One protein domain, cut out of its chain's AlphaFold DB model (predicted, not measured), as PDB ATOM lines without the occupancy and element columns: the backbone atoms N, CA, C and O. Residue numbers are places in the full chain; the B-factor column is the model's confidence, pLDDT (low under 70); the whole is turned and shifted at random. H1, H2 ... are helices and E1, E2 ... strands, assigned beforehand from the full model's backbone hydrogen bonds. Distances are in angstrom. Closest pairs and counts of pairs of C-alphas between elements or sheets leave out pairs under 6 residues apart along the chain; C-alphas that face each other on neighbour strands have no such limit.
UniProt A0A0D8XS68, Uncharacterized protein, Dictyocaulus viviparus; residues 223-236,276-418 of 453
ATOM      1  N   THR A 223      90.298  81.187 122.686       72.19
ATOM      2  CA  THR A 223      90.469  82.107 123.813       72.19
ATOM      3  C   THR A 223      91.930  82.562 123.878       72.19
ATOM      4  O   THR A 223      92.811  81.688 123.883       72.19
ATOM      5  N   PRO A 224      92.193  83.884 123.927       82.75
ATOM      6  CA  PRO A 224      93.541  84.428 124.057       82.75
ATOM      7  C   PRO A 224      94.316  83.740 125.185       82.75
ATOM      8  O   PRO A 224      93.791  83.599 126.291       82.75
ATOM      9  N   CYS A 225      95.537  83.272 124.914       89.06
ATOM     10  CA  CYS A 225      96.389  82.720 125.969       89.06
ATOM     11  C   CYS A 225      97.061  83.819 126.803       89.06
ATOM     12  O   CYS A 225      97.139  84.978 126.384       89.06
ATOM     13  N   ASP A 226      97.600  83.435 127.964       91.00
ATOM     14  CA  ASP A 226      98.560  84.279 128.674       91.00
ATOM     15  C   ASP A 226      99.788  84.500 127.781       91.00
ATOM     16  O   ASP A 226     100.299  83.575 127.148       91.00
ATOM     17  N   ARG A 227     100.218  85.756 127.686       93.00
ATOM     18  CA  ARG A 227     101.274  86.193 126.772       93.00
ATOM     19  C   ARG A 227     102.661  85.921 127.323       93.00
ATOM     20  O   ARG A 227     103.606  85.946 126.533       93.00
ATOM     21  N   GLN A 228     102.775  85.716 128.643       91.94
ATOM     22  CA  GLN A 228     104.038  85.519 129.367       91.94
ATOM     23  C   GLN A 228     105.152  86.425 128.826       91.94
ATOM     24  O   GLN A 228     106.238  85.985 128.447       91.94
ATOM     25  N   ALA A 229     104.817  87.709 128.692       92.81
ATOM     26  CA  ALA A 229     105.639  88.653 127.965       92.81
ATOM     27  C   ALA A 229     106.868  89.052 128.785       92.81
ATOM     28  O   ALA A 229     106.747  89.494 129.931       92.81
ATOM     29  N   VAL A 230     108.047  88.931 128.179       93.44
ATOM     30  CA  VAL A 230     109.332  89.226 128.822       93.44
ATOM     31  C   VAL A 230     110.195  90.131 127.950       93.44
ATOM     32  O   VAL A 230     110.118  90.087 126.721       93.44
ATOM     33  N   ILE A 231     111.029  90.951 128.584       92.94
ATOM     34  CA  ILE A 231     112.069  91.750 127.935       92.94
ATOM     35  C   ILE A 231     113.421  91.167 128.321       92.94
ATOM     36  O   ILE A 231     113.711  91.004 129.501       92.94
ATOM     37  N   PHE A 232     114.277  90.921 127.337       92.31
ATOM     38  CA  PHE A 232     115.662  90.534 127.586       92.31
ATOM     39  C   PHE A 232     116.617  91.354 126.724       92.31
ATOM     40  O   PHE A 232     116.257  91.857 125.652       92.31
ATOM     41  N   TYR A 233     117.855  91.476 127.194       89.25
ATOM     42  CA  TYR A 233     118.940  92.013 126.386       89.25
ATOM     43  C   TYR A 233     119.440  90.917 125.458       89.25
ATOM     44  O   TYR A 233     119.858  89.848 125.902       89.25
ATOM     45  N   ARG A 234     119.429  91.206 124.162       82.88
ATOM     46  CA  ARG A 234     120.173  90.454 123.170       82.88
ATOM     47  C   ARG A 234     121.641  90.559 123.549       82.88
ATOM     48  O   ARG A 234     122.262  91.609 123.386       82.88
ATOM     49  N   GLN A 235     122.214  89.458 124.007       73.19
ATOM     50  CA  GLN A 235     123.652  89.309 124.028       73.19
ATOM     51  C   GLN A 235     124.113  89.348 122.571       73.19
ATOM     52  O   GLN A 235     124.136  88.350 121.853       73.19
ATOM     53  N   ILE A 236     124.478  90.545 122.108       60.03
ATOM     54  CA  ILE A 236     125.536  90.659 121.117       60.03
ATOM     55  C   ILE A 236     126.677  89.953 121.810       60.03
ATOM     56  O   ILE A 236     127.108  90.401 122.874       60.03
ATOM     57  N   ARG A 276     105.441  62.829  90.321       80.00
ATOM     58  CA  ARG A 276     104.649  63.941  90.841       80.00
ATOM     59  C   ARG A 276     103.194  63.814  90.396       80.00
ATOM     60  O   ARG A 276     102.890  63.921  89.211       80.00
ATOM     61  N   GLY A 277     102.279  63.692  91.355       83.81
ATOM     62  CA  GLY A 277     100.845  63.739  91.084       83.81
ATOM     63  C   GLY A 277     100.419  65.094  90.506       83.81
ATOM     64  O   GLY A 277     100.859  66.153  90.970       83.81
ATOM     65  N   LEU A 278      99.533  65.071  89.507       88.31
ATOM     66  CA  LEU A 278      98.926  66.275  88.934       88.31
ATOM     67  C   LEU A 278      97.869  66.830  89.893       88.31
ATOM     68  O   LEU A 278      96.693  66.485  89.821       88.31
ATOM     69  N   ILE A 279      98.301  67.688  90.816       88.25
ATOM     70  CA  ILE A 279      97.435  68.304  91.825       88.25
ATOM     71  C   ILE A 279      97.483  69.827  91.704       88.25
ATOM     72  O   ILE A 279      98.533  70.418  91.431       88.25
ATOM     73  N   SER A 280      96.337  70.479  91.910       91.44
ATOM     74  CA  SER A 280      96.243  71.936  91.854       91.44
ATOM     75  C   SER A 280      97.091  72.594  92.948       91.44
ATOM     76  O   SER A 280      97.226  72.101  94.071       91.44
ATOM     77  N   LYS A 281      97.663  73.762  92.632       90.12
ATOM     78  CA  LYS A 281      98.453  74.540  93.599       90.12
ATOM     79  C   LYS A 281      97.624  74.941  94.822       90.12
ATOM     80  O   LYS A 281      98.163  75.009  95.919       90.12
ATOM     81  N   GLU A 282      96.338  75.211  94.627       93.06
ATOM     82  CA  GLU A 282      95.403  75.578  95.694       93.06
ATOM     83  C   GLU A 282      95.189  74.427  96.670       93.06
ATOM     84  O   GLU A 282      95.309  74.629  97.874       93.06
ATOM     85  N   TYR A 283      94.994  73.208  96.163       92.81
ATOM     86  CA  TYR A 283      94.863  72.030  97.013       92.81
ATOM     87  C   TYR A 283      96.135  71.778  97.831       92.81
ATOM     88  O   TYR A 283      96.059  71.545  99.035       92.81
ATOM     89  N   VAL A 284      97.320  71.893  97.214       92.69
ATOM     90  CA  VAL A 284      98.602  71.759  97.933       92.69
ATOM     91  C   VAL A 284      98.739  72.827  99.022       92.69
ATOM     92  O   VAL A 284      99.134  72.510 100.142       92.69
ATOM     93  N   LYS A 285      98.388  74.087  98.725       93.44
ATOM     94  CA  LYS A 285      98.395  75.175  99.716       93.44
ATOM     95  C   LYS A 285      97.440  74.890 100.873       93.44
ATOM     96  O   LYS A 285      97.851  75.018 102.021       93.44
ATOM     97  N   GLN A 286      96.216  74.464 100.577       94.69
ATOM     98  CA  GLN A 286      95.210  74.132 101.581       94.69
ATOM     99  C   GLN A 286      95.663  72.966 102.471       94.69
ATOM    100  O   GLN A 286      95.627  73.073 103.694       94.69
ATOM    101  N   LYS A 287      96.192  71.887 101.881       94.81
ATOM    102  CA  LYS A 287      96.733  70.748 102.636       94.81
ATOM    103  C   LYS A 287      97.930  71.135 103.497       94.81
ATOM    104  O   LYS A 287      98.024  70.714 104.647       94.81
ATOM    105  N   ASN A 288      98.830  71.963 102.973       95.12
ATOM    106  CA  ASN A 288      99.951  72.489 103.748       95.12
ATOM    107  C   ASN A 288      99.484  73.375 104.899       95.12
ATOM    108  O   ASN A 288     100.042  73.282 105.986       95.12
ATOM    109  N   ARG A 289      98.453  74.195 104.687       95.00
ATOM    110  CA  ARG A 289      97.846  75.017 105.736       95.00
ATOM    111  C   ARG A 289      97.281  74.152 106.865       95.00
ATOM    112  O   ARG A 289      97.610  74.391 108.020       95.00
ATOM    113  N   GLU A 290      96.499  73.123 106.537       94.88
ATOM    114  CA  GLU A 290      95.968  72.152 107.510       94.88
ATOM    115  C   GLU A 290      97.098  71.488 108.309       94.88
ATOM    116  O   GLU A 290      97.074  71.476 109.539       94.88
ATOM    117  N   ARG A 291      98.144  71.014 107.622       96.06
ATOM    118  CA  ARG A 291      99.314  70.400 108.267       96.06
ATOM    119  C   ARG A 291     100.088  71.375 109.152       96.06
ATOM    120  O   ARG A 291     100.502  70.982 110.237       96.06
ATOM    121  N   LYS A 292     100.268  72.632 108.733       96.12
ATOM    122  CA  LYS A 292     100.900  73.672 109.561       96.12
ATOM    123  C   LYS A 292     100.076  73.960 110.819       96.12
ATOM    124  O   LYS A 292     100.663  74.102 111.881       96.12
ATOM    125  N   LEU A 293      98.745  74.017 110.727       94.38
ATOM    126  CA  LEU A 293      97.874  74.236 111.891       94.38
ATOM    127  C   LEU A 293      97.948  73.087 112.904       94.38
ATOM    128  O   LEU A 293      97.896  73.325 114.107       94.38
ATOM    129  N   VAL A 294      98.095  71.849 112.425       94.25
ATOM    130  CA  VAL A 294      98.309  70.682 113.293       94.25
ATOM    131  C   VAL A 294      99.709  70.707 113.909       94.25
ATOM    132  O   VAL A 294      99.846  70.476 115.109       94.25
ATOM    133  N   ALA A 295     100.731  71.011 113.105       95.88
ATOM    134  CA  ALA A 295     102.125  70.991 113.536       95.88
ATOM    135  C   ALA A 295     102.481  72.146 114.481       95.88
ATOM    136  O   ALA A 295     103.254  71.970 115.420       95.88
ATOM    137  N   TYR A 296     101.923  73.333 114.256       96.94
ATOM    138  CA  TYR A 296     102.236  74.545 115.003       96.94
ATOM    139  C   TYR A 296     101.052  74.940 115.876       96.94
ATOM    140  O   TYR A 296     100.245  75.781 115.493       96.94
ATOM    141  N   ARG A 297     100.957  74.387 117.084       94.69
ATOM    142  CA  ARG A 297      99.919  74.779 118.055       94.69
ATOM    143  C   ARG A 297     100.248  76.105 118.741       94.69
ATOM    144  O   ARG A 297      99.351  76.888 119.056       94.69
ATOM    145  N   HIS A 298     101.534  76.361 118.944       96.69
ATOM    146  CA  HIS A 298     102.067  77.488 119.695       96.69
ATOM    147  C   HIS A 298     102.986  78.352 118.832       96.69
ATOM    148  O   HIS A 298     103.740  77.847 118.000       96.69
ATOM    149  N   THR A 299     102.922  79.664 119.046       97.00
ATOM    150  CA  THR A 299     103.732  80.664 118.355       97.00
ATOM    151  C   THR A 299     104.456  81.562 119.355       97.00
ATOM    152  O   THR A 299     103.869  81.992 120.346       97.00
ATOM    153  N   VAL A 300     105.726  81.873 119.090       97.56
ATOM    154  CA  VAL A 300     106.499  82.888 119.823       97.56
ATOM    155  C   VAL A 300     106.806  84.060 118.900       97.56
ATOM    156  O   VAL A 300     107.401  83.888 117.836       97.56
ATOM    157  N   VAL A 301     106.449  85.268 119.326       96.88
ATOM    158  CA  VAL A 301     106.755  86.506 118.604       96.88
ATOM    159  C   VAL A 301     107.851  87.259 119.344       96.88
ATOM    160  O   VAL A 301     107.748  87.498 120.548       96.88
ATOM    161  N   ARG A 302     108.904  87.642 118.619       95.44
ATOM    162  CA  ARG A 302     109.979  88.506 119.117       95.44
ATOM    163  C   ARG A 302     109.909  89.872 118.453       95.44
ATOM    164  O   ARG A 302     109.829  89.960 117.234       95.44
ATOM    165  N   ILE A 303     109.973  90.932 119.244       93.75
ATOM    166  CA  ILE A 303     109.930  92.312 118.771       93.75
ATOM    167  C   ILE A 303     111.209  93.008 119.234       93.75
ATOM    168  O   ILE A 303     111.396  93.169 120.440       93.75
ATOM    169  N   PRO A 304     112.118  93.391 118.324       91.56
ATOM    170  CA  PRO A 304     113.338  94.083 118.702       91.56
ATOM    171  C   PRO A 304     113.024  95.515 119.153       91.56
ATOM    172  O   PRO A 304     112.258  96.234 118.508       91.56
ATOM    173  N   LEU A 305     113.629  95.915 120.270       86.69
ATOM    174  CA  LEU A 305     113.582  97.258 120.839       86.69
ATOM    175  C   LEU A 305     114.969  97.861 120.643       86.69
ATOM    176  O   LEU A 305     115.931  97.394 121.248       86.69
ATOM    177  N   GLY A 306     115.074  98.864 119.774       80.75
ATOM    178  CA  GLY A 306     116.359  99.502 119.505       80.75
ATOM    179  C   GLY A 306     117.400  98.503 118.988       80.75
ATOM    180  O   GLY A 306     117.136  97.738 118.055       80.75
ATOM    181  N   THR A 307     118.597  98.538 119.568       76.75
ATOM    182  CA  THR A 307     119.756  97.758 119.105       76.75
ATOM    183  C   THR A 307     120.005  96.483 119.906       76.75
ATOM    184  O   THR A 307     120.492  95.501 119.339       76.75
ATOM    185  N   ASP A 308     119.684  96.473 121.198       84.94
ATOM    186  CA  ASP A 308     120.153  95.460 122.145       84.94
ATOM    187  C   ASP A 308     119.045  94.818 122.982       84.94
ATOM    188  O   ASP A 308     119.324  93.854 123.684       84.94
ATOM    189  N   ARG A 309     117.792  95.268 122.897       89.25
ATOM    190  CA  ARG A 309     116.672  94.676 123.642       89.25
ATOM    191  C   ARG A 309     115.697  93.960 122.723       89.25
ATOM    192  O   ARG A 309     115.567  94.250 121.534       89.25
ATOM    193  N   THR A 310     114.987  92.977 123.258       92.44
ATOM    194  CA  THR A 310     113.920  92.276 122.540       92.44
ATOM    195  C   THR A 310     112.800  91.920 123.506       92.44
ATOM    196  O   THR A 310     113.044  91.367 124.575       92.44
ATOM    197  N   VAL A 311     111.568  92.237 123.115       93.50
ATOM    198  CA  VAL A 311     110.356  91.735 123.762       93.50
ATOM    199  C   VAL A 311     110.034  90.375 123.161       93.50
ATOM    200  O   VAL A 311     110.033  90.218 121.941       93.50
ATOM    201  N   GLN A 312     109.727  89.402 124.004       95.19
ATOM    202  CA  GLN A 312     109.198  88.107 123.607       95.19
ATOM    203  C   GLN A 312     107.801  87.928 124.183       95.19
ATOM    204  O   GLN A 312     107.580  88.221 125.354       95.19
ATOM    205  N   ALA A 313     106.885  87.409 123.371       95.81
ATOM    206  CA  ALA A 313     105.545  87.051 123.807       95.81
ATOM    207  C   ALA A 313     105.049  85.771 123.136       95.81
ATOM    208  O   ALA A 313     105.445  85.429 122.017       95.81
ATOM    209  N   GLN A 314     104.182  85.069 123.854       96.06
ATOM    210  CA  GLN A 314     103.611  83.786 123.477       96.06
ATOM    211  C   GLN A 314     102.171  83.956 122.979       96.06
ATOM    212  O   GLN A 314     101.375  84.718 123.529       96.06
ATOM    213  N   PHE A 315     101.843  83.227 121.917       96.69
ATOM    214  CA  PHE A 315     100.527  83.204 121.285       96.69
ATOM    215  C   PHE A 315     100.157  81.765 120.926       96.69
ATOM    216  O   PHE A 315     101.035  80.940 120.645       96.69
ATOM    217  N   ARG A 316      98.863  81.439 120.871       95.25
ATOM    218  CA  ARG A 316      98.418  80.231 120.159       95.25
ATOM    219  C   ARG A 316      98.398  80.519 118.666       95.25
ATOM    220  O   ARG A 316      97.921  81.567 118.242       95.25
ATOM    221  N   SER A 317      98.842  79.576 117.843       95.25
ATOM    222  CA  SER A 317      98.918  79.816 116.395       95.25
ATOM    223  C   SER A 317      97.546  79.972 115.729       95.25
ATOM    224  O   SER A 317      97.454  80.528 114.639       95.25
ATOM    225  N   THR A 318      96.488  79.472 116.376       93.75
ATOM    226  CA  THR A 318      95.088  79.562 115.933       93.75
ATOM    227  C   THR A 318      94.419  80.888 116.288       93.75
ATOM    228  O   THR A 318      93.303  81.134 115.839       93.75
ATOM    229  N   GLU A 319      95.046  81.719 117.122       94.38
ATOM    230  CA  GLU A 319      94.518  83.044 117.438       94.38
ATOM    231  C   GLU A 319      94.567  83.970 116.215       94.38
ATOM    232  O   GLU A 319      95.452  83.818 115.363       94.38
ATOM    233  N   PRO A 320      93.645  84.942 116.126       94.94
ATOM    234  CA  PRO A 320      93.676  85.933 115.067       94.94
ATOM    235  C   PRO A 320      94.872  86.875 115.233       94.94
ATOM    236  O   PRO A 320      95.268  87.218 116.350       94.94
ATOM    237  N   ILE A 321      95.428  87.346 114.115       94.81
ATOM    238  CA  ILE A 321      96.578  88.260 114.135       94.81
ATOM    239  C   ILE A 321      96.232  89.607 114.791       94.81
ATOM    240  O   ILE A 321      97.113  90.242 115.368       94.81
ATOM    241  N   SER A 322      94.955  90.006 114.803       93.62
ATOM    242  CA  SER A 322      94.468  91.190 115.526       93.62
ATOM    243  C   SER A 322      94.824  91.177 117.017       93.62
ATOM    244  O   SER A 322      95.114  92.227 117.585       93.62
ATOM    245  N   ASN A 323      94.914  89.995 117.640       94.12
ATOM    246  CA  ASN A 323      95.315  89.863 119.042       94.12
ATOM    247  C   ASN A 323      96.755  90.332 119.286       94.12
ATOM    248  O   ASN A 323      97.062  90.818 120.373       94.12
ATOM    249  N   LEU A 324      97.649  90.201 118.296       94.19
ATOM    250  CA  LEU A 324      99.005  90.747 118.384       94.19
ATOM    251  C   LEU A 324      98.961  92.277 118.398       94.19
ATOM    252  O   LEU A 324      99.651  92.900 119.201       94.19
ATOM    253  N   PHE A 325      98.144  92.885 117.535       93.75
ATOM    254  CA  PHE A 325      97.989  94.339 117.488       93.75
ATOM    255  C   PHE A 325      97.354  94.878 118.773       93.75
ATOM    256  O   PHE A 325      97.854  95.850 119.333       93.75
ATOM    257  N   GLU A 326      96.295  94.240 119.270       92.69
ATOM    258  CA  GLU A 326      95.641  94.594 120.533       92.69
ATOM    259  C   GLU A 326      96.590  94.454 121.728       92.69
ATOM    260  O   GLU A 326      96.702  95.363 122.550       92.69
ATOM    261  N   TRP A 327      97.358  93.365 121.785       92.44
ATOM    262  CA  TRP A 327      98.355  93.177 122.832       92.44
ATOM    263  C   TRP A 327      99.464  94.237 122.777       92.44
ATOM    264  O   TRP A 327      99.806  94.807 123.813       92.44
ATOM    265  N   ILE A 328      99.981  94.584 121.593       91.06
ATOM    266  CA  ILE A 328     100.957  95.679 121.465       91.06
ATOM    267  C   ILE A 328     100.337  97.001 121.936       91.06
ATOM    268  O   ILE A 328     100.975  97.713 122.707       91.06
ATOM    269  N   ARG A 329      99.088  97.306 121.554       89.50
ATOM    270  CA  ARG A 329      98.360  98.489 122.055       89.50
ATOM    271  C   ARG A 329      98.244  98.490 123.581       89.50
ATOM    272  O   ARG A 329      98.402  99.546 124.175       89.50
ATOM    273  N   SER A 330      98.045  97.330 124.212       88.06
ATOM    274  CA  SER A 330      97.945  97.215 125.677       88.06
ATOM    275  C   SER A 330      99.257  97.497 126.421       88.06
ATOM    276  O   SER A 330      99.236  97.913 127.576       88.06
ATOM    277  N   ILE A 331     100.403  97.284 125.767       86.50
ATOM    278  CA  ILE A 331     101.729  97.557 126.345       86.50
ATOM    279  C   ILE A 331     102.142  99.011 126.118       86.50
ATOM    280  O   ILE A 331     102.946  99.556 126.878       86.50
ATOM    281  N   LEU A 332     101.602  99.646 125.078       84.06
ATOM    282  CA  LEU A 332     101.875 101.039 124.777       84.06
ATOM    283  C   LEU A 332     101.155 101.955 125.784       84.06
ATOM    284  O   LEU A 332      99.969 101.780 126.049       84.06
ATOM    285  N   PRO A 333     101.837 102.976 126.331       75.88
ATOM    286  CA  PRO A 333     101.242 103.895 127.300       75.88
ATOM    287  C   PRO A 333     100.262 104.901 126.672       75.88
ATOM    288  O   PRO A 333      99.529 105.566 127.400       75.88
ATOM    289  N   PHE A 334     100.257 105.048 125.343       73.88
ATOM    290  CA  PHE A 334      99.322 105.894 124.598       73.88
ATOM    291  C   PHE A 334      98.897 105.219 123.293       73.88
ATOM    292  O   PHE A 334      99.619 104.372 122.761       73.88
ATOM    293  N   ASP A 335      97.739 105.625 122.769       77.06
ATOM    294  CA  ASP A 335      97.177 105.109 121.518       77.06
ATOM    295  C   ASP A 335      97.977 105.629 120.312       77.06
ATOM    296  O   ASP A 335      97.687 106.663 119.707       77.06
ATOM    297  N   ALA A 336      99.087 104.951 120.032       79.50
ATOM    298  CA  ALA A 336      99.980 105.269 118.935       79.50
ATOM    299  C   ALA A 336      99.561 104.506 117.676       79.50
ATOM    300  O   ALA A 336      99.416 103.285 117.692       79.50
ATOM    301  N   SER A 337      99.479 105.194 116.537       85.75
ATOM    302  CA  SER A 337      99.352 104.503 115.252       85.75
ATOM    303  C   SER A 337     100.682 103.842 114.864       85.75
ATOM    304  O   SER A 337     101.711 104.518 114.738       85.75
ATOM    305  N   PHE A 338     100.664 102.525 114.655       90.00
ATOM    306  CA  PHE A 338     101.826 101.749 114.225       90.00
ATOM    307  C   PHE A 338     101.464 100.723 113.148       90.00
ATOM    308  O   PHE A 338     100.304 100.390 112.918       90.00
ATOM    309  N   SER A 339     102.492 100.217 112.474       91.75
ATOM    310  CA  SER A 339     102.403  99.119 111.514       91.75
ATOM    311  C   SER A 339     103.424  98.041 111.855       91.75
ATOM    312  O   SER A 339     104.519  98.350 112.329       91.75
ATOM    313  N   LEU A 340     103.069  96.783 111.603       93.38
ATOM    314  CA  LEU A 340     103.921  95.629 111.872       93.38
ATOM    315  C   LEU A 340     104.484  95.065 110.565       93.38
ATOM    316  O   LEU A 340     103.795  95.041 109.540       93.38
ATOM    317  N   LYS A 341     105.745  94.626 110.592       93.12
ATOM    318  CA  LYS A 341     106.438  94.038 109.438       93.12
ATOM    319  C   LYS A 341     107.303  92.845 109.828       93.12
ATOM    320  O   LYS A 341     107.877  92.840 110.908       93.12
ATOM    321  N   LEU A 342     107.477  91.884 108.926       93.00
ATOM    322  CA  LEU A 342     108.488  90.823 109.066       93.00
ATOM    323  C   LEU A 342     109.848  91.268 108.493       93.00
ATOM    324  O   LEU A 342     109.945  92.300 107.825       93.00
ATOM    325  N   ALA A 343     110.895  90.462 108.710       80.31
ATOM    326  CA  ALA A 343     112.287  90.711 108.296       80.31
ATOM    327  C   ALA A 343     112.500  91.006 106.792       80.31
ATOM    328  O   ALA A 343     113.548  91.517 106.409       80.31
ATOM    329  N   LEU A 344     111.500  90.749 105.943       80.69
ATOM    330  CA  LEU A 344     111.507  91.045 104.503       80.69
ATOM    331  C   LEU A 344     110.589  92.218 104.116       80.69
ATOM    332  O   LEU A 344     110.151  92.320 102.975       80.69
ATOM    333  N   ASN A 345     110.266  93.105 105.064       80.25
ATOM    334  CA  ASN A 345     109.326  94.223 104.895       80.25
ATOM    335  C   ASN A 345     107.896  93.822 104.493       80.25
ATOM    336  O   ASN A 345     107.101  94.694 104.133       80.25
ATOM    337  N   GLN A 346     107.542  92.540 104.603       88.69
ATOM    338  CA  GLN A 346     106.167  92.078 104.454       88.69
ATOM    339  C   GLN A 346     105.317  92.710 105.556       88.69
ATOM    340  O   GLN A 346     105.579  92.501 106.741       88.69
ATOM    341  N   LYS A 347     104.344  93.530 105.157       91.12
ATOM    342  CA  LYS A 347     103.437  94.222 106.072       91.12
ATOM    343  C   LYS A 347     102.410  93.230 106.613       91.12
ATOM    344  O   LYS A 347     101.814  92.491 105.836       91.12
ATOM    345  N   LEU A 348     102.204  93.251 107.924       91.25
ATOM    346  CA  LEU A 348     101.092  92.563 108.567       91.25
ATOM    347  C   LEU A 348      99.881  93.494 108.608       91.25
ATOM    348  O   LEU A 348     100.011  94.693 108.880       91.25
ATOM    349  N   GLU A 349      98.712  92.933 108.336       90.38
ATOM    350  CA  GLU A 349      97.437  93.638 108.401       90.38
ATOM    351  C   GLU A 349      96.707  93.268 109.695       90.38
ATOM    352  O   GLU A 349      96.750  92.119 110.136       90.38
ATOM    353  N   ASP A 350      96.055  94.257 110.306       90.19
ATOM    354  CA  ASP A 350      95.222  94.061 111.494       90.19
ATOM    355  C   ASP A 350      93.871  93.484 111.049       90.19
ATOM    356  O   ASP A 350      92.934  94.216 110.728       90.19
ATOM    357  N   VAL A 351      93.827  92.160 110.896       91.50
ATOM    358  CA  VAL A 351      92.681  91.430 110.345       91.50
ATOM    359  C   VAL A 351      92.308  90.286 111.282       91.50
ATOM    360  O   VAL A 351      93.125  89.424 111.580       91.50
ATOM    361  N   ALA A 352      91.047  90.230 111.711       90.56
ATOM    362  CA  ALA A 352      90.569  89.187 112.624       90.56
ATOM    363  C   ALA A 352      90.338  87.818 111.947       90.56
ATOM    364  O   ALA A 352      90.203  86.807 112.628       90.56
ATOM    365  N   SER A 353      90.274  87.762 110.613       89.62
ATOM    366  CA  SER A 353      90.009  86.520 109.870       89.62
ATOM    367  C   SER A 353      91.246  85.651 109.635       89.62
ATOM    368  O   SER A 353      91.101  84.500 109.231       89.62
ATOM    369  N   LEU A 354      92.453  86.195 109.825       92.69
ATOM    370  CA  LEU A 354      93.715  85.495 109.583       92.69
ATOM    371  C   LEU A 354      94.389  85.152 110.907       92.69
ATOM    372  O   LEU A 354      94.399  85.963 111.831       92.69
ATOM    373  N   ASN A 355      94.986  83.966 110.979       94.25
ATOM    374  CA  ASN A 355      95.742  83.512 112.145       94.25
ATOM    375  C   ASN A 355      97.262  83.619 111.925       94.25
ATOM    376  O   ASN A 355      97.726  83.968 110.838       94.25
ATOM    377  N   PHE A 356      98.055  83.275 112.943       95.00
ATOM    378  CA  PHE A 356      99.521  83.345 112.887       95.00
ATOM    379  C   PHE A 356     100.161  82.408 111.848       95.00
ATOM    380  O   PHE A 356     101.259  82.700 111.368       95.00
ATOM    381  N   VAL A 357      99.508  81.298 111.488       95.12
ATOM    382  CA  VAL A 357      99.970  80.392 110.420       95.12
ATOM    383  C   VAL A 357      99.751  81.016 109.043       95.12
ATOM    384  O   VAL A 357     100.625  80.920 108.185       95.12
ATOM    385  N   ASP A 358      98.610  81.673 108.847       93.50
ATOM    386  CA  ASP A 358      98.211  82.275 107.572       93.50
ATOM    387  C   ASP A 358      99.078  83.479 107.190       93.50
ATOM    388  O   ASP A 358      99.291  83.734 106.006       93.50
ATOM    389  N   VAL A 359      99.603  84.196 108.187       93.62
ATOM    390  CA  VAL A 359     100.521  85.331 107.993       93.62
ATOM    391  C   VAL A 359     102.007  84.955 108.112       93.62
ATOM    392  O   VAL A 359     102.851  85.845 108.192       93.62
ATOM    393  N   ASP A 360     102.334  83.655 108.143       93.50
ATOM    394  CA  ASP A 360     103.702  83.117 108.267       93.50
ATOM    395  C   ASP A 360     104.490  83.669 109.485       93.50
ATOM    396  O   ASP A 360     105.706  83.864 109.447       93.50
ATOM    397  N   VAL A 361     103.793  83.915 110.601       95.06
ATOM    398  CA  VAL A 361     104.403  84.297 111.892       95.06
ATOM    399  C   VAL A 361     104.687  83.059 112.756       95.06
ATOM    400  O   VAL A 361     105.642  83.047 113.535       95.06
ATOM    401  N   ALA A 362     103.890  82.001 112.612       95.38
ATOM    402  CA  ALA A 362     104.096  80.728 113.297       95.38
ATOM    403  C   ALA A 362     105.258  79.912 112.688       95.38
ATOM    404  O   ALA A 362     105.447  79.934 111.470       95.38
ATOM    405  N   PRO A 363     105.997  79.119 113.491       95.31
ATOM    406  CA  PRO A 363     105.874  78.951 114.946       95.31
ATOM    407  C   PRO A 363     106.739  79.936 115.751       95.31
ATOM    408  O   PRO A 363     106.548  80.106 116.950       95.31
ATOM    409  N   LYS A 364     107.720  80.584 115.125       95.81
ATOM    410  CA  LYS A 364     108.577  81.581 115.770       95.81
ATOM    411  C   LYS A 364     108.968  82.622 114.739       95.81
ATOM    412  O   LYS A 364     109.516  82.262 113.700       95.81
ATOM    413  N   SER A 365     108.728  83.896 115.030       95.75
ATOM    414  CA  SER A 365     109.058  84.973 114.097       95.75
ATOM    415  C   SER A 365     109.464  86.255 114.809       95.75
ATOM    416  O   SER A 365     109.095  86.506 115.960       95.75
ATOM    417  N   THR A 366     110.241  87.064 114.095       95.25
ATOM    418  CA  THR A 366     110.658  88.394 114.528       95.25
ATOM    419  C   THR A 366     109.835  89.438 113.782       95.25
ATOM    420  O   THR A 366     109.891  89.521 112.552       95.25
ATOM    421  N   VAL A 367     109.094  90.248 114.532       95.00
ATOM    422  CA  VAL A 367     108.200  91.288 114.020       95.00
ATOM    423  C   VAL A 367     108.761  92.660 114.376       95.00
ATOM    424  O   VAL A 367     109.084  92.937 115.523       95.00
ATOM    425  N   PHE A 368     108.852  93.537 113.385       92.50
ATOM    426  CA  PHE A 368     109.327  94.906 113.510       92.50
ATOM    427  C   PHE A 368     108.147  95.868 113.574       92.50
ATOM    428  O   PHE A 368     107.245  95.817 112.733       92.50
ATOM    429  N   ILE A 369     108.180  96.778 114.544       90.44
ATOM    430  CA  ILE A 369     107.185  97.839 114.690       90.44
ATOM    431  C   ILE A 369     107.706  99.100 114.007       90.44
ATOM    432  O   ILE A 369     108.839  99.521 114.231       90.44
ATOM    433  N   LYS A 370     106.857  99.727 113.195       88.81
ATOM    434  CA  LYS A 370     107.082 101.066 112.656       88.81
ATOM    435  C   LYS A 370     105.948 101.986 113.094       88.81
ATOM    436  O   LYS A 370     104.815 101.804 112.644       88.81
ATOM    437  N   PHE A 371     106.270 102.979 113.915       87.56
ATOM    438  CA  PHE A 371     105.356 104.059 114.286       87.56
ATOM    439  C   PHE A 371     105.191 105.067 113.146       87.56
ATOM    440  O   PHE A 371     106.093 105.241 112.320       87.56
ATOM    441  N   SER A 372     104.023 105.708 113.088       84.62
ATOM    442  CA  SER A 372     103.777 106.814 112.152       84.62
ATOM    443  C   SER A 372     104.604 108.048 112.510       84.62
ATOM    444  O   SER A 372     105.095 108.725 111.609       84.62
ATOM    445  N   ASP A 373     104.784 108.312 113.807       80.06
ATOM    446  CA  ASP A 373     105.663 109.368 114.303       80.06
ATOM    447  C   ASP A 373     107.096 108.821 114.472       80.06
ATOM    448  O   ASP A 373     107.310 107.926 115.297       80.06
ATOM    449  N   PRO A 374     108.085 109.320 113.708       74.44
ATOM    450  CA  PRO A 374     109.475 108.883 113.815       74.44
ATOM    451  C   PRO A 374     110.155 109.287 115.132       74.44
ATOM    452  O   PRO A 374     111.226 108.763 115.425       74.44
ATOM    453  N   ALA A 375     109.576 110.200 115.921       70.88
ATOM    454  CA  ALA A 375     110.109 110.576 117.231       70.88
ATOM    455  C   ALA A 375     109.790 109.539 118.326       70.88
ATOM    456  O   ALA A 375     110.399 109.556 119.398       70.88
ATOM    457  N   VAL A 376     108.843 108.631 118.065       71.19
ATOM    458  CA  VAL A 376     108.390 107.622 119.023       71.19
ATOM    459  C   VAL A 376     109.195 106.335 118.851       71.19
ATOM    460  O   VAL A 376     109.042 105.608 117.869       71.19
ATOM    461  N   ASN A 377     110.027 106.021 119.845       71.94
ATOM    462  CA  ASN A 377     110.767 104.761 119.910       71.94
ATOM    463  C   ASN A 377     110.033 103.748 120.792       71.94
ATOM    464  O   ASN A 377     109.653 104.061 121.915       71.94
ATOM    465  N   PHE A 378     109.893 102.505 120.320       73.44
ATOM    466  CA  PHE A 378     109.250 101.428 121.091       73.44
ATOM    467  C   PHE A 378     109.939 101.171 122.441       73.44
ATOM    468  O   PHE A 378     109.299 100.812 123.429       73.44
ATOM    469  N   GLU A 379     111.254 101.380 122.471       71.75
ATOM    470  CA  GLU A 379     112.118 101.120 123.618       71.75
ATOM    471  C   GLU A 379     111.753 101.959 124.848       71.75
ATOM    472  O   GLU A 379     111.637 101.416 125.945       71.75
ATOM    473  N   SER A 380     111.486 103.257 124.672       69.38
ATOM    474  CA  SER A 380     111.145 104.153 125.784       69.38
ATOM    475  C   SER A 380     109.750 103.899 126.363       69.38
ATOM    476  O   SER A 380     109.451 104.354 127.468       69.38
ATOM    477  N   LEU A 381     108.899 103.171 125.634       66.69
ATOM    478  CA  LEU A 381     107.502 102.932 125.991       66.69
ATOM    479  C   LEU A 381     107.293 101.630 126.770       66.69
ATOM    480  O   LEU A 381     106.461 101.590 127.669       66.69
ATOM    481  N   CYS A 382     108.059 100.581 126.463       67.38
ATOM    482  CA  CYS A 382     107.812  99.238 127.005       67.38
ATOM    483  C   CYS A 382     108.455  98.971 128.371       67.38
ATOM    484  O   CYS A 382     108.070  98.027 129.058       67.38
ATOM    485  N   GLN A 383     109.434  99.784 128.776       60.44
ATOM    486  CA  GLN A 383     110.318  99.483 129.908       60.44
ATOM    487  C   GLN A 383     109.612  99.452 131.280       60.44
ATOM    488  O   GLN A 383     110.180  98.962 132.248       60.44
ATOM    489  N   LYS A 384     108.378  99.964 131.384       62.19
ATOM    490  CA  LYS A 384     107.635 100.047 132.656       62.19
ATOM    491  C   LYS A 384     106.585  98.950 132.860       62.19
ATOM    492  O   LYS A 384     106.106  98.807 133.980       62.19
ATOM    493  N   SER A 385     106.234  98.193 131.819       70.12
ATOM    494  CA  SER A 385     105.055  97.307 131.841       70.12
ATOM    495  C   SER A 385     105.388  95.813 131.799       70.12
ATOM    496  O   SER A 385     104.504  94.993 132.033       70.12
ATOM    497  N   LEU A 386     106.631  95.436 131.485       84.31
ATOM    498  CA  LEU A 386     107.016  94.049 131.210       84.31
ATOM    499  C   LEU A 386     108.139  93.564 132.133       84.31
ATOM    500  O   LEU A 386     109.001  94.339 132.543       84.31
ATOM    501  N   ARG A 387     108.138  92.260 132.434       89.25
ATOM    502  CA  ARG A 387     109.165  91.604 133.255       89.25
ATOM    503  C   ARG A 387     110.491  91.549 132.497       89.25
ATOM    504  O   ARG A 387     110.546  90.993 131.402       89.25
ATOM    505  N   GLU A 388     111.560  92.067 133.096       90.94
ATOM    506  CA  GLU A 388     112.920  91.878 132.584       90.94
ATOM    507  C   GLU A 388     113.461  90.491 132.982       90.94
ATOM    508  O   GLU A 388     113.253  90.037 134.111       90.94
ATOM    509  N   CYS A 389     114.141  89.809 132.060       91.81
ATOM    510  CA  CYS A 389     114.742  88.493 132.276       91.81
ATOM    511  C   CYS A 389     116.089  88.348 131.542       91.81
ATOM    512  O   CYS A 389     116.473  89.185 130.717       91.81
ATOM    513  N   SER A 390     116.820  87.265 131.830       92.50
ATOM    514  CA  SER A 390     118.036  86.928 131.073       92.50
ATOM    515  C   SER A 390     117.698  86.365 129.683       92.50
ATOM    516  O   SER A 390     116.584  85.890 129.454       92.50
ATOM    517  N   GLN A 391     118.653  86.390 128.742       92.50
ATOM    518  CA  GLN A 391     118.437  85.791 127.418       92.50
ATOM    519  C   GLN A 391     118.205  84.275 127.506       92.50
ATOM    520  O   GLN A 391     117.306  83.773 126.840       92.50
ATOM    521  N   ASN A 392     118.965  83.573 128.351       92.94
ATOM    522  CA  ASN A 392     118.804  82.129 128.542       92.94
ATOM    523  C   ASN A 392     117.403  81.801 129.066       92.94
ATOM    524  O   ASN A 392     116.723  80.966 128.493       92.94
ATOM    525  N   GLU A 393     116.924  82.545 130.066       94.06
ATOM    526  CA  GLU A 393     115.565  82.385 130.595       94.06
ATOM    527  C   GLU A 393     114.493  82.638 129.519       94.06
ATOM    528  O   GLU A 393     113.513  81.902 129.426       94.06
ATOM    529  N   ALA A 394     114.682  83.639 128.649       94.56
ATOM    530  CA  ALA A 394     113.779  83.871 127.520       94.56
ATOM    531  C   ALA A 394     113.830  82.739 126.477       94.56
ATOM    532  O   ALA A 394     112.797  82.385 125.899       94.56
ATOM    533  N   ASP A 395     115.009  82.180 126.202       94.75
ATOM    534  CA  ASP A 395     115.189  81.054 125.284       94.75
ATOM    535  C   ASP A 395     114.610  79.746 125.863       94.75
ATOM    536  O   ASP A 395     113.993  78.982 125.114       94.75
ATOM    537  N   ASP A 396     114.684  79.540 127.180       95.56
ATOM    538  CA  ASP A 396     114.054  78.424 127.896       95.56
ATOM    539  C   ASP A 396     112.525  78.524 127.828       95.56
ATOM    540  O   ASP A 396     111.873  77.591 127.360       95.56
ATOM    541  N   LEU A 397     111.953  79.693 128.154       95.25
ATOM    542  CA  LEU A 397     110.513  79.962 128.008       95.25
ATOM    543  C   LEU A 397     110.036  79.762 126.563       95.25
ATOM    544  O   LEU A 397     108.942  79.259 126.310       95.25
ATOM    545  N   CYS A 398     110.855  80.166 125.589       95.94
ATOM    546  CA  CYS A 398     110.559  79.946 124.178       95.94
ATOM    547  C   CYS A 398     110.543  78.449 123.837       95.94
ATOM    548  O   CYS A 398     109.683  78.010 123.074       95.94
ATOM    549  N   SER A 399     111.500  77.683 124.356       95.88
ATOM    550  CA  SER A 399     111.641  76.253 124.074       95.88
ATOM    551  C   SER A 399     110.530  75.442 124.740       95.88
ATOM    552  O   SER A 399     109.903  74.621 124.074       95.88
ATOM    553  N   GLU A 400     110.208  75.739 126.001       96.56
ATOM    554  CA  GLU A 400     109.099  75.129 126.745       96.56
ATOM    555  C   GLU A 400     107.752  75.377 126.055       96.56
ATOM    556  O   GLU A 400     106.949  74.458 125.881       96.56
ATOM    557  N   TRP A 401     107.503  76.600 125.579       95.81
ATOM    558  CA  TRP A 401     106.266  76.903 124.859       95.81
ATOM    559  C   TRP A 401     106.165  76.115 123.545       95.81
ATOM    560  O   TRP A 401     105.138  75.488 123.256       95.81
ATOM    561  N   LEU A 402     107.250  76.100 122.762       96.25
ATOM    562  CA  LEU A 402     107.295  75.474 121.439       96.25
ATOM    563  C   LEU A 402     107.437  73.947 121.467       96.25
ATOM    564  O   LEU A 402     107.219  73.332 120.427       96.25
ATOM    565  N   GLN A 403     107.723  73.317 122.612       96.00
ATOM    566  CA  GLN A 403     107.858  71.852 122.719       96.00
ATOM    567  C   GLN A 403     106.592  71.085 122.301       96.00
ATOM    568  O   GLN A 403     106.651  69.913 121.943       96.00
ATOM    569  N   HIS A 404     105.436  71.749 122.349       91.94
ATOM    570  CA  HIS A 404     104.148  71.192 121.934       91.94
ATOM    571  C   HIS A 404     103.957  71.177 120.411       91.94
ATOM    572  O   HIS A 404     102.970  70.621 119.925       91.94
ATOM    573  N   ASN A 405     104.852  71.821 119.660       95.56
ATOM    574  CA  ASN A 405     104.828  71.810 118.208       95.56
ATOM    575  C   ASN A 405     105.554  70.578 117.669       95.56
ATOM    576  O   ASN A 405     106.537  70.108 118.236       95.56
ATOM    577  N   THR A 406     105.103  70.095 116.518       95.50
ATOM    578  CA  THR A 406     105.767  69.024 115.777       95.50
ATOM    579  C   THR A 406     106.473  69.576 114.544       95.50
ATOM    580  O   THR A 406     106.263  70.716 114.120       95.50
ATOM    581  N   ILE A 407     107.318  68.746 113.933       93.44
ATOM    582  CA  ILE A 407     107.957  69.075 112.660       93.44
ATOM    583  C   ILE A 407     106.873  69.142 111.579       93.44
ATOM    584  O   ILE A 407     106.043  68.242 111.450       93.44
ATOM    585  N   PHE A 408     106.859  70.237 110.822       94.00
ATOM    586  CA  PHE A 408     105.976  70.383 109.671       94.00
ATOM    587  C   PHE A 408     106.552  69.625 108.479       94.00
ATOM    588  O   PHE A 408     107.655  69.922 108.021       94.00
ATOM    589  N   GLU A 409     105.764  68.700 107.940       90.69
ATOM    590  CA  GLU A 409     106.084  67.980 106.713       90.69
ATOM    591  C   GLU A 409     105.197  68.474 105.559       90.69
ATOM    592  O   GLU A 409     103.975  68.244 105.568       90.69
ATOM    593  N   PRO A 410     105.778  69.140 104.542       90.38
ATOM    594  CA  PRO A 410     105.037  69.571 103.368       90.38
ATOM    595  C   PRO A 410     104.299  68.410 102.695       90.38
ATOM    596  O   PRO A 410     104.778  67.281 102.612       90.38
ATOM    597  N   PHE A 411     103.103  68.694 102.200       88.88
ATOM    598  CA  PHE A 411     102.344  67.786 101.363       88.88
ATOM    599  C   PHE A 411     103.042  67.621 100.014       88.88
ATOM    600  O   PHE A 411     103.093  68.551  99.205       88.88
ATOM    601  N   THR A 412     103.521  66.403  99.774       84.38
ATOM    602  CA  THR A 412     104.073  65.968  98.494       84.38
ATOM    603  C   THR A 412     103.140  64.927  97.896       84.38
ATOM    604  O   THR A 412     102.876  63.888  98.497       84.38
ATOM    605  N   ALA A 413     102.626  65.221  96.707       82.62
ATOM    606  CA  ALA A 413     101.812  64.293  95.942       82.62
ATOM    607  C   ALA A 413     102.730  63.382  95.125       82.62
ATOM    608  O   ALA A 413     103.205  63.794  94.067       82.62
ATOM    609  N   VAL A 414     102.992  62.180  95.629       80.25
ATOM    610  CA  VAL A 414     103.746  61.149  94.908       80.25
ATOM    611  C   VAL A 414     102.765  60.056  94.497       80.25
ATOM    612  O   VAL A 414     102.048  59.524  95.344       80.25
ATOM    613  N   VAL A 415     102.692  59.765  93.201       77.19
ATOM    614  CA  VAL A 415     101.966  58.613  92.656       77.19
ATOM    615  C   VAL A 415     102.817  57.383  92.952       77.19
ATOM    616  O   VAL A 415     103.971  57.332  92.543       77.19
ATOM    617  N   LEU A 416     102.285  56.437  93.720       68.50
ATOM    618  CA  LEU A 416     102.987  55.187  93.997       68.50
ATOM    619  C   LEU A 416     102.672  54.183  92.892       68.50
ATOM    620  O   LEU A 416     101.510  54.047  92.500       68.50
ATOM    621  N   ASP A 417     103.692  53.467  92.430       63.16
ATOM    622  CA  ASP A 417     103.498  52.299  91.577       63.16
ATOM    623  C   ASP A 417     102.853  51.173  92.405       63.16
ATOM    624  O   ASP A 417     103.118  51.029  93.604       63.16
ATOM    625  N   ALA A 418     101.987  50.370  91.777       58.84
ATOM    626  CA  ALA A 418     101.176  49.351  92.455       58.84
ATOM    627  C   ALA A 418     102.003  48.348  93.291       58.84
ATOM    628  O   ALA A 418     101.534  47.875  94.328       58.84
TER     629      ALA A 418
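AT A GLANCE: This is residues 223 to 236 and 276 to 418 of the 453 residues of an uncharacterized protein of Dictyocaulus viviparus (UniProt A0A0D8XS68). A strongly twisted sheet of six strands makes the body, with H4 along one face and H2 and the short H3 on the other. H1 and the tail of residues 403 to 418 reach away from one end of this body and make the long axis. The printed part has 157 residues, with four named helices and six named strands in the order E1 H1 E2 E3 H2 E4 E5 H3 E6 H4; the class is mixed, helices and strands, and under half of the residues are in named elements. The mixed sheet runs E4 E5 E2 E3 E1 E6. The whole is only just compact, close to loose, with a radius of gyration of the C-alphas of 17.8 A, and its spans of 65 by 33 by 32 A are only just elongated.

IN THESE COORDINATES: E1 is residues 230 to 233, 10.3 A long, beginning at C-alpha 230 at (109.332, 89.226, 128.822). H1 is residues 281 to 295, 20.6 A, from C-alpha 281 at (98.453, 74.540, 93.599). E2, residues 298 to 305, measures 22.9 A and E3, residues 309 to 316, 23.5 A. H2 is residues 322 to 331, 14.5 A; E4 is residues 338 to 342, 13.8 A; E5 is residues 364 to 371, 22.8 A. H3, residues 378 to 382, and E6, residues 387 to 389, each measure 6.5 A. H4 is residues 391 to 402, 16.3 A, ending at C-alpha 402 at (107.295, 75.474, 121.439).

HOW THE PARTS SIT: E2 and E3 form an antiparallel hairpin, with N 299 and O 315 2.8 A apart, within hydrogen-bond range. E3 and E1 are antiparallel, with N 312 and O 230 at 2.8 A, and E1 and the edge strand E6 are parallel, with N 231 and O 387 at 2.9 A. On the other side of E2, E5 is parallel to it, with N 367 and O 302 at 2.8 A. E5 and the edge strand E4 form a hairpin, with N 339 and O 370 at 2.8 A. E3, H2 and E4 make a split strand-helix-strand unit, two strands running the same way with E5 and E2 between them, and its crossover is right-handed. The sheet and its helices make three layers, with helices on both faces of the sheet: H4 on one face, H2 on the other. H4 has a height of 8.9 A and runs along the strands, at 13 degrees to E3 on the local plane; the closest C-alphas of H4 and E2 are those of Leu 402 and His 298, 5.9 A. H2 is over none of the strands, at a height of 5.5 A. H3, on the same face as H2, is over E2. H1 is not on the sheet. In H1, H2, H3 and H4 every O i to N i+4 pair is within hydrogen-bond range.

THE WHOLE: The farthest C-alphas, those of Ala 375 and Ala 418, are 66.6 A apart. Residues 237 to 275 are not printed, and C-alphas 236 and 276 are 45.5 A apart across the cut. The link from E4 to E5, 21 residues, is long. Mean pLDDT of the printed part is 88.5; residue 236, residues 380 to 384 and residues 416 to 418 are under 70.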